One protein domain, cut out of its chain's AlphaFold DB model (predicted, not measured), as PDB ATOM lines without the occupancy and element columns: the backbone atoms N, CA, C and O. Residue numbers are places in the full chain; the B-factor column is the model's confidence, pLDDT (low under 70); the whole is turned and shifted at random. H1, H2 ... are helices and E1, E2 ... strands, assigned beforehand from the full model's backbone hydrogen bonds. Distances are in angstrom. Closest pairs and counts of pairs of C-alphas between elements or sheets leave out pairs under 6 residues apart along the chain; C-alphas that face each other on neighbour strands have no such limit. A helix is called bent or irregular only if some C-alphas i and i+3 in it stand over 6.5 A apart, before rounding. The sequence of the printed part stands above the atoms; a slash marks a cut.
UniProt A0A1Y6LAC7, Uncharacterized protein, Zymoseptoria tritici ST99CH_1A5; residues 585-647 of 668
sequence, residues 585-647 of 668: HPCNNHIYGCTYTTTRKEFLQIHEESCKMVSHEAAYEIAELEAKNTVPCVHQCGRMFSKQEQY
ATOM      1  N   HIS A 585      47.855  29.142  45.279       83.69
ATOM      2  CA  HIS A 585      46.483  29.123  45.758       83.69
ATOM      3  C   HIS A 585      45.805  27.814  45.334       83.69
ATOM      4  O   HIS A 585      45.599  27.614  44.131       83.69
ATOM      5  N   PRO A 586      45.460  26.918  46.273       85.50
ATOM      6  CA  PRO A 586      44.601  25.782  45.982       85.50
ATOM      7  C   PRO A 586      43.132  26.206  45.963       85.50
ATOM      8  O   PRO A 586      42.735  27.089  46.720       85.50
ATOM      9  N   CYS A 587      42.326  25.553  45.124       84.81
ATOM     10  CA  CYS A 587      40.867  25.677  45.161       84.81
ATOM     11  C   CYS A 587      40.332  25.374  46.567       84.81
ATOM     12  O   CYS A 587      40.735  24.383  47.174       84.81
ATOM     13  N   ASN A 588      39.387  26.162  47.079       84.00
ATOM     14  CA  ASN A 588      38.717  25.888  48.356       84.00
ATOM     15  C   ASN A 588      38.095  24.479  48.401       84.00
ATOM     16  O   ASN A 588      38.112  23.819  49.438       84.00
ATOM     17  N   ASN A 589      37.669  23.965  47.246       84.62
ATOM     18  CA  ASN A 589      37.134  22.617  47.069       84.62
ATOM     19  C   ASN A 589      38.207  21.512  46.962       84.62
ATOM     20  O   ASN A 589      37.888  20.363  46.650       84.62
ATOM     21  N   HIS A 590      39.486  21.810  47.217       84.50
ATOM     22  CA  HIS A 590      40.542  20.789  47.275       84.50
ATOM     23  C   HIS A 590      40.267  19.725  48.345       84.50
ATOM     24  O   HIS A 590      40.656  18.573  48.171       84.50
ATOM     25  N   ILE A 591      39.537  20.083  49.409       81.12
ATOM     26  CA  ILE A 591      39.067  19.151  50.446       81.12
ATOM     27  C   ILE A 591      38.168  18.041  49.882       81.12
ATOM     28  O   ILE A 591      38.142  16.936  50.415       81.12
ATOM     29  N   TYR A 592      37.482  18.317  48.771       83.69
ATOM     30  CA  TYR A 592      36.647  17.361  48.049       83.69
ATOM     31  C   TYR A 592      37.395  16.695  46.884       83.69
ATOM     32  O   TYR A 592      36.805  15.919  46.144       83.69
ATOM     33  N   GLY A 593      38.694  16.970  46.713       82.81
ATOM     34  CA  GLY A 593      39.539  16.370  45.677       82.81
ATOM     35  C   GLY A 593      39.790  17.250  44.450       82.81
ATOM     36  O   GLY A 593      40.374  16.773  43.480       82.81
ATOM     37  N   CYS A 594      39.390  18.527  44.456       85.75
ATOM     38  CA  CYS A 594      39.767  19.439  43.376       85.75
ATOM     39  C   CYS A 594      41.291  19.663  43.341       85.75
ATOM     40  O   CYS A 594      41.881  20.138  44.309       85.75
ATOM     41  N   THR A 595      41.932  19.369  42.211       88.25
ATOM     42  CA  THR A 595      43.388  19.520  42.027       88.25
ATOM     43  C   THR A 595      43.793  20.872  41.439       88.25
ATOM     44  O   THR A 595      44.982  21.117  41.220       88.25
ATOM     45  N   TYR A 596      42.829  21.760  41.167       88.12
ATOM     46  CA  TYR A 596      43.121  23.062  40.582       88.12
ATOM     47  C   TYR A 596      43.926  23.925  41.550       88.12
ATOM     48  O   TYR A 596      43.550  24.139  42.706       88.12
ATOM     49  N   THR A 597      45.031  24.453  41.037       89.06
ATOM     50  CA  THR A 597      45.911  25.360  41.758       89.06
ATOM     51  C   THR A 597      46.399  26.461  40.821       89.06
ATOM     52  O   THR A 597      46.501  26.267  39.608       89.06
ATOM     53  N   THR A 598      46.683  27.641  41.362       86.19
ATOM     54  CA  THR A 598      47.165  28.784  40.576       86.19
ATOM     55  C   THR A 598      47.990  29.732  41.434       86.19
ATOM     56  O   THR A 598      47.744  29.874  42.626       86.19
ATOM     57  N   THR A 599      48.952  30.434  40.845       80.31
ATOM     58  CA  THR A 599      49.703  31.501  41.534       80.31
ATOM     59  C   THR A 599      48.954  32.839  41.519       80.31
ATOM     60  O   THR A 599      49.356  33.797  42.176       80.31
ATOM     61  N   ARG A 600      47.826  32.923  40.794       79.62
ATOM     62  CA  ARG A 600      47.003  34.133  40.674       79.62
ATOM     63  C   ARG A 600      45.627  33.936  41.287       79.62
ATOM     64  O   ARG A 600      44.796  33.207  40.751       79.62
ATOM     65  N   LYS A 601      45.353  34.702  42.339       76.50
ATOM     66  CA  LYS A 601      44.056  34.733  43.027       76.50
ATOM     67  C   LYS A 601      42.860  35.011  42.103       76.50
ATOM     68  O   LYS A 601      41.808  34.421  42.286       76.50
ATOM     69  N   GLU A 602      43.020  35.858  41.089       81.00
ATOM     70  CA  GLU A 602      41.957  36.149  40.108       81.00
ATOM     71  C   GLU A 602      41.496  34.883  39.367       81.00
ATOM     72  O   GLU A 602      40.306  34.673  39.161       81.00
ATOM     73  N   PHE A 603      42.432  34.003  39.006       83.56
ATOM     74  CA  PHE A 603      42.110  32.738  38.346       83.56
ATOM     75  C   PHE A 603      41.529  31.716  39.317       83.56
ATOM     76  O   PHE A 603      40.711  30.894  38.914       83.56
ATOM     77  N   LEU A 604      41.913  31.797  40.595       84.12
ATOM     78  CA  LEU A 604      41.312  30.985  41.642       84.12
ATOM     79  C   LEU A 604      39.823  31.309  41.775       84.12
ATOM     80  O   LEU A 604      39.016  30.394  41.740       84.12
ATOM     81  N   GLN A 605      39.465  32.594  41.846       82.75
ATOM     82  CA  GLN A 605      38.069  33.029  41.970       82.75
ATOM     83  C   GLN A 605      37.220  32.565  40.780       82.75
ATOM     84  O   GLN A 605      36.170  31.963  40.977       82.75
ATOM     85  N   ILE A 606      37.721  32.741  39.552       86.31
ATOM     86  CA  ILE A 606      37.040  32.267  38.334       86.31
ATOM     87  C   ILE A 606      36.845  30.741  38.361       86.31
ATOM     88  O   ILE A 606      35.800  30.222  37.957       86.31
ATOM     89  N   HIS A 607      37.855  30.001  38.824       88.50
ATOM     90  CA  HIS A 607      37.738  28.556  38.966       88.50
ATOM     91  C   HIS A 607      36.715  28.178  40.041       88.50
ATOM     92  O   HIS A 607      35.887  27.311  39.795       88.50
ATOM     93  N   GLU A 608      36.750  28.812  41.211       86.88
ATOM     94  CA  GLU A 608      35.854  28.509  42.329       86.88
ATOM     95  C   GLU A 608      34.384  28.768  41.984       86.88
ATOM     96  O   GLU A 608      33.542  27.938  42.317       86.88
ATOM     97  N   GLU A 609      34.082  29.826  41.225       88.25
ATOM     98  CA  GLU A 609      32.734  30.115  40.704       88.25
ATOM     99  C   GLU A 609      32.191  29.016  39.775       88.25
ATOM    100  O   GLU A 609      30.980  28.842  39.647       88.25
ATOM    101  N   SER A 610      33.080  28.265  39.120       88.00
ATOM    102  CA  SER A 610      32.737  27.212  38.156       88.00
ATOM    103  C   SER A 610      33.147  25.807  38.614       88.00
ATOM    104  O   SER A 610      33.037  24.838  37.850       88.00
ATOM    105  N   CYS A 611      33.620  25.673  39.855       87.50
ATOM    106  CA  CYS A 611      34.165  24.427  40.362       87.50
ATOM    107  C   CYS A 611      33.033  23.424  40.574       87.50
ATOM    108  O   CYS A 611      32.095  23.676  41.321       87.50
ATOM    109  N   LYS A 612      33.133  22.258  39.932       85.69
ATOM    110  CA  LYS A 612      32.107  21.211  40.031       85.69
ATOM    111  C   LYS A 612      32.266  20.326  41.275       85.69
ATOM    112  O   LYS A 612      31.330  19.642  41.663       85.69
ATOM    113  N   MET A 613      33.436  20.358  41.916       82.31
ATOM    114  CA  MET A 613      33.799  19.513  43.062       82.31
ATOM    115  C   MET A 613      33.305  20.114  44.390       82.31
ATOM    116  O   MET A 613      34.091  20.314  45.303       82.31
ATOM    117  N   VAL A 614      32.026  20.474  44.499       86.06
ATOM    118  CA  VAL A 614      31.493  21.229  45.658       86.06
ATOM    119  C   VAL A 614      31.154  20.369  46.884       86.06
ATOM    120  O   VAL A 614      30.882  20.912  47.951       86.06
ATOM    121  N   SER A 615      31.154  19.041  46.746       85.31
ATOM    122  CA  SER A 615      30.929  18.086  47.837       85.31
ATOM    123  C   SER A 615      31.586  16.733  47.533       85.31
ATOM    124  O   SER A 615      32.024  16.494  46.405       85.31
ATOM    125  N   HIS A 616      31.644  15.830  48.519       80.94
ATOM    126  CA  HIS A 616      32.145  14.467  48.305       80.94
ATOM    127  C   HIS A 616      31.265  13.667  47.334       80.94
ATOM    128  O   HIS A 616      31.787  12.882  46.545       80.94
ATOM    129  N   GLU A 617      29.951  13.892  47.349       83.50
ATOM    130  CA  GLU A 617      29.003  13.271  46.423       83.50
ATOM    131  C   GLU A 617      29.235  13.774  44.997       83.50
ATOM    132  O   GLU A 617      29.406  12.968  44.086       83.50
ATOM    133  N   ALA A 618      29.354  15.095  44.814       79.88
ATOM    134  CA  ALA A 618      29.668  15.685  43.514       79.88
ATOM    135  C   ALA A 618      31.030  15.201  42.988       79.88
ATOM    136  O   ALA A 618      31.174  14.895  41.807       79.88
ATOM    137  N   ALA A 619      32.026  15.073  43.870       80.19
ATOM    138  CA  ALA A 619      33.332  14.525  43.526       80.19
ATOM    139  C   ALA A 619      33.254  13.064  43.065       80.19
ATOM    140  O   ALA A 619      33.903  12.694  42.086       80.19
ATOM    141  N   TYR A 620      32.441  12.242  43.734       81.62
ATOM    142  CA  TYR A 620      32.223  10.851  43.348       81.62
ATOM    143  C   TYR A 620      31.494  10.742  42.004       81.62
ATOM    144  O   TYR A 620      31.919   9.978  41.142       81.62
ATOM    145  N   GLU A 621      30.455  11.550  41.779       81.94
ATOM    146  CA  GLU A 621      29.733  11.601  40.501       81.94
ATOM    147  C   GLU A 621      30.642  12.024  39.342       81.94
ATOM    148  O   GLU A 621      30.587  11.438  38.258       81.94
ATOM    149  N   ILE A 622      31.517  13.010  39.566       81.56
ATOM    150  CA  ILE A 622      32.505  13.454  38.577       81.56
ATOM    151  C   ILE A 622      33.523  12.347  38.308       81.56
ATOM    152  O   ILE A 622      33.768  12.037  37.145       81.56
ATOM    153  N   ALA A 623      34.055  11.702  39.347       78.56
ATOM    154  CA  ALA A 623      34.976  10.579  39.192       78.56
ATOM    155  C   ALA A 623      34.322   9.396  38.453       78.56
ATOM    156  O   ALA A 623      34.957   8.758  37.614       78.56
ATOM    157  N   GLU A 624      33.038   9.125  38.698       80.38
ATOM    158  CA  GLU A 624      32.276   8.083  38.008       80.38
ATOM    159  C   GLU A 624      32.011   8.449  36.534       80.38
ATOM    160  O   GLU A 624      32.123   7.600  35.645       80.38
ATOM    161  N   LEU A 625      31.707   9.718  36.245       77.56
ATOM    162  CA  LEU A 625      31.571  10.239  34.882       77.56
ATOM    163  C   LEU A 625      32.902  10.205  34.120       77.56
ATOM    164  O   LEU A 625      32.922   9.820  32.949       77.56
ATOM    165  N   GLU A 626      34.013  10.565  34.763       77.25
ATOM    166  CA  GLU A 626      35.361  10.477  34.197       77.25
ATOM    167  C   GLU A 626      35.768   9.020  33.956       77.25
ATOM    168  O   GLU A 626      36.254   8.691  32.873       77.25
ATOM    169  N   ALA A 627      35.466   8.109  34.884       75.62
ATOM    170  CA  ALA A 627      35.673   6.674  34.695       75.62
ATOM    171  C   ALA A 627      34.870   6.133  33.496       75.62
ATOM    172  O   ALA A 627      35.414   5.416  32.659       75.62
ATOM    173  N   LYS A 628      33.604   6.544  33.332       74.88
ATOM    174  CA  LYS A 628      32.767   6.190  32.162       74.88
ATOM    175  C   LYS A 628      33.260   6.820  30.850       74.88
ATOM    176  O   LYS A 628      32.951   6.315  29.761       74.88
ATOM    177  N   ASN A 629      34.019   7.912  30.940       71.81
ATOM    178  CA  ASN A 629      34.577   8.652  29.813       71.81
ATOM    179  C   ASN A 629      36.061   8.385  29.569       71.81
ATOM    180  O   ASN A 629      36.636   9.025  28.689       71.81
ATOM    181  N   THR A 630      36.669   7.431  30.269       72.50
ATOM    182  CA  THR A 630      38.041   6.999  30.007       72.50
ATOM    183  C   THR A 630      38.046   5.654  29.282       72.50
ATOM    184  O   THR A 630      37.211   4.785  29.518       72.50
ATOM    185  N   VAL A 631      38.960   5.496  28.328       72.62
ATOM    186  CA  VAL A 631      39.115   4.302  27.494       72.62
ATOM    187  C   VAL A 631      40.535   3.775  27.699       72.62
ATOM    188  O   VAL A 631      41.478   4.574  27.704       72.62
ATOM    189  N   PRO A 632      40.730   2.459  27.874       69.81
ATOM    190  CA  PRO A 632      42.068   1.897  27.976       69.81
ATOM    191  C   PRO A 632      42.864   2.147  26.696       69.81
ATOM    192  O   PRO A 632      42.323   2.146  25.586       69.81
ATOM    193  N   CYS A 633      44.173   2.342  26.851       68.38
ATOM    194  CA  CYS A 633      45.091   2.454  25.729       68.38
ATOM    195  C   CYS A 633      44.919   1.260  24.784       68.38
ATOM    196  O   CYS A 633      45.012   0.109  25.210       68.38
ATOM    197  N   VAL A 634      44.774   1.536  23.487       66.50
ATOM    198  CA  VAL A 634      44.650   0.508  22.440       66.50
ATOM    199  C   VAL A 634      45.856  -0.451  22.428       66.50
ATOM    200  O   VAL A 634      45.727  -1.603  22.035       66.50
ATOM    201  N   HIS A 635      47.016  -0.009  22.929       70.06
ATOM    202  CA  HIS A 635      48.236  -0.815  23.053       70.06
ATOM    203  C   HIS A 635      48.386  -1.551  24.399       70.06
ATOM    204  O   HIS A 635      49.465  -2.059  24.685       70.06
ATOM    205  N   GLN A 636      47.346  -1.588  25.242       66.69
ATOM    206  CA  GLN A 636      47.320  -2.310  26.524       66.69
ATOM    207  C   GLN A 636      48.460  -1.950  27.503       66.69
ATOM    208  O   GLN A 636      48.810  -2.733  28.378       66.69
ATOM    209  N   CYS A 637      49.021  -0.738  27.424       75.38
ATOM    210  CA  CYS A 637      50.119  -0.296  28.296       75.38
ATOM    211  C   CYS A 637      49.678   0.154  29.707       75.38
ATOM    212  O   CYS A 637      50.445   0.800  30.417       75.38
ATOM    213  N   GLY A 638      48.431  -0.125  30.101       69.81
ATOM    214  CA  GLY A 638      47.867   0.248  31.404       69.81
ATOM    215  C   GLY A 638      47.465   1.723  31.563       69.81
ATOM    216  O   GLY A 638      46.967   2.097  32.620       69.81
ATOM    217  N   ARG A 639      47.646   2.570  30.540       71.50
ATOM    218  CA  ARG A 639      47.207   3.979  30.563       71.50
ATOM    219  C   ARG A 639      45.753   4.125  30.105       71.50
ATOM    220  O   ARG A 639      45.335   3.436  29.176       71.50
ATOM    221  N   MET A 640      45.018   5.044  30.723       70.06
ATOM    222  CA  MET A 640      43.630   5.394  30.393       70.06
ATOM    223  C   MET A 640      43.600   6.777  29.724       70.06
ATOM    224  O   MET A 640      44.325   7.669  30.158       70.06
ATOM    225  N   PHE A 641      42.788   6.955  28.680       65.00
ATOM    226  CA  PHE A 641      42.655   8.212  27.924       65.00
ATOM    227  C   PHE A 641      41.213   8.703  27.942       65.00
ATOM    228  O   PHE A 641      40.298   7.885  27.969       65.00
ATOM    229  N   SER A 642      40.986  10.013  27.878       65.62
ATOM    230  CA  SER A 642      39.621  10.543  27.801       65.62
ATOM    231  C   SER A 642      39.003  10.284  26.414       65.62
ATOM    232  O   SER A 642      39.676  10.372  25.386       65.62
ATOM    233  N   LYS A 643      37.695   9.998  26.340       60.97
ATOM    234  CA  LYS A 643      36.964   9.793  25.072       60.97
ATOM    235  C   LYS A 643      37.053  11.004  24.132       60.97
ATOM    236  O   LYS A 643      36.960  10.828  22.924       60.97
ATOM    237  N   GLN A 644      37.257  12.219  24.650       55.91
ATOM    238  CA  GLN A 644      37.408  13.433  23.833       55.91
ATOM    239  C   GLN A 644      38.743  13.488  23.072       55.91
ATOM    240  O   GLN A 644      38.767  13.943  21.928       55.91
ATOM    241  N   GLU A 645      39.831  12.954  23.633       50.56
ATOM    242  CA  GLU A 645      41.136  12.877  22.952       50.56
ATOM    243  C   GLU A 645      41.117  11.928  21.741       50.56
ATOM    244  O   GLU A 645      41.936  12.062  20.835       50.56
ATOM    245  N   GLN A 646      40.147  11.008  21.676       47.19
ATOM    246  CA  GLN A 646      39.954  10.097  20.544       47.19
ATOM    247  C   GLN A 646      39.346  10.775  19.303       47.19
ATOM    248  O   GLN A 646      39.570  10.303  18.189       47.19
ATOM    249  N   TYR A 647      38.595  11.869  19.472       45.81
ATOM    250  CA  TYR A 647      37.850  12.515  18.383       45.81
ATOM    251  C   TYR A 647      38.495  13.811  17.859       45.81
ATOM    252  O   TYR A 647      38.091  14.307  16.810       45.81
TER     253      TYR A 647
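What this domain is: This is residues 585 to 647 of the 668 residues of an uncharacterized protein of Zymoseptoria tritici ST99CH_1A5 (UniProt A0A1Y6LAC7). A small two-strand hairpin, E1 and E2, lies at one end of a loose, elongated domain; helix H3 spans the stretch from it to a second lobe at the other end, where the short helices H1 and H2 lie with the links around them. The printed part has 63 residues with three named helices and two named strands, in the order H1, H2, H3, E1, E2 along the chain, and its class is mostly helix. The sheet has the order E1 - E2 and is antiparallel. The whole is loose, with a radius of gyration of the C-alphas of 14.4 A, and the C-alphas span 41 by 26 by 20 A.

How they stand to each other: E1, residues 630 to 632, and E2, residues 640 to 642, form a hairpin, antiparallel with an angle of 141 degrees between their directions. The C-alphas of Thr 630 and Ser 642 face each other at 4.5 A. N 631 and O 641 are within hydrogen-bond range at 2.8 A, as are N 641 and O 631 at 2.9 A. A tight link of one residue joins E1 to H3, residues 616 to 628. The closest C-alphas of H3 and E2 are those of Glu 626 and Ser 642, 7.7 A apart. H1, residues 588 to 592, is close to H3 but not clearly touching, the closest C-alphas being those of Tyr 592 and His 616, 5.4 A apart. H1 is also close to H2, residues 601 to 609, but not clearly touching, with the C-alphas of Asn 588 and Glu 608 closest at 7.2 A. H2 and H3 are apart, and both H1 and H2 are apart from E1 and E2. Residues 585 to 586 pair with residues 597 to 598, antiparallel, in a short pairing outside the named strands. In H2 and H3 every O i to N i+4 pair is within hydrogen-bond range; in H1 it is 0 of 1, with 1 of 2 O i to N i+3 pairs within range.

Where its parts are: H3 is the longest helix, 18.2 A from C-alpha 616 at (32.145, 14.467, 48.305) to C-alpha 628 at (32.767, 6.190, 32.162). H2 measures 12.4 A. H1 begins at C-alpha 588 at (38.717, 25.888, 48.356), measures 8.8 A and is irregular, with C-alphas 588 and 591 lying 7.1 A apart. E1 measures 6.8 A and E2 7.0 A, E2 ending at C-alpha 642 at (39.621, 10.543, 27.801).

The domain as a whole: The two C-alphas farthest apart are those of Glu 602 and His 635, at 41.2 A. The printed part has no cut and no long link. The mean pLDDT of the printed part is 77.7, and it is under 70 in residues 632 to 634, 636, 638 and 641 to 647.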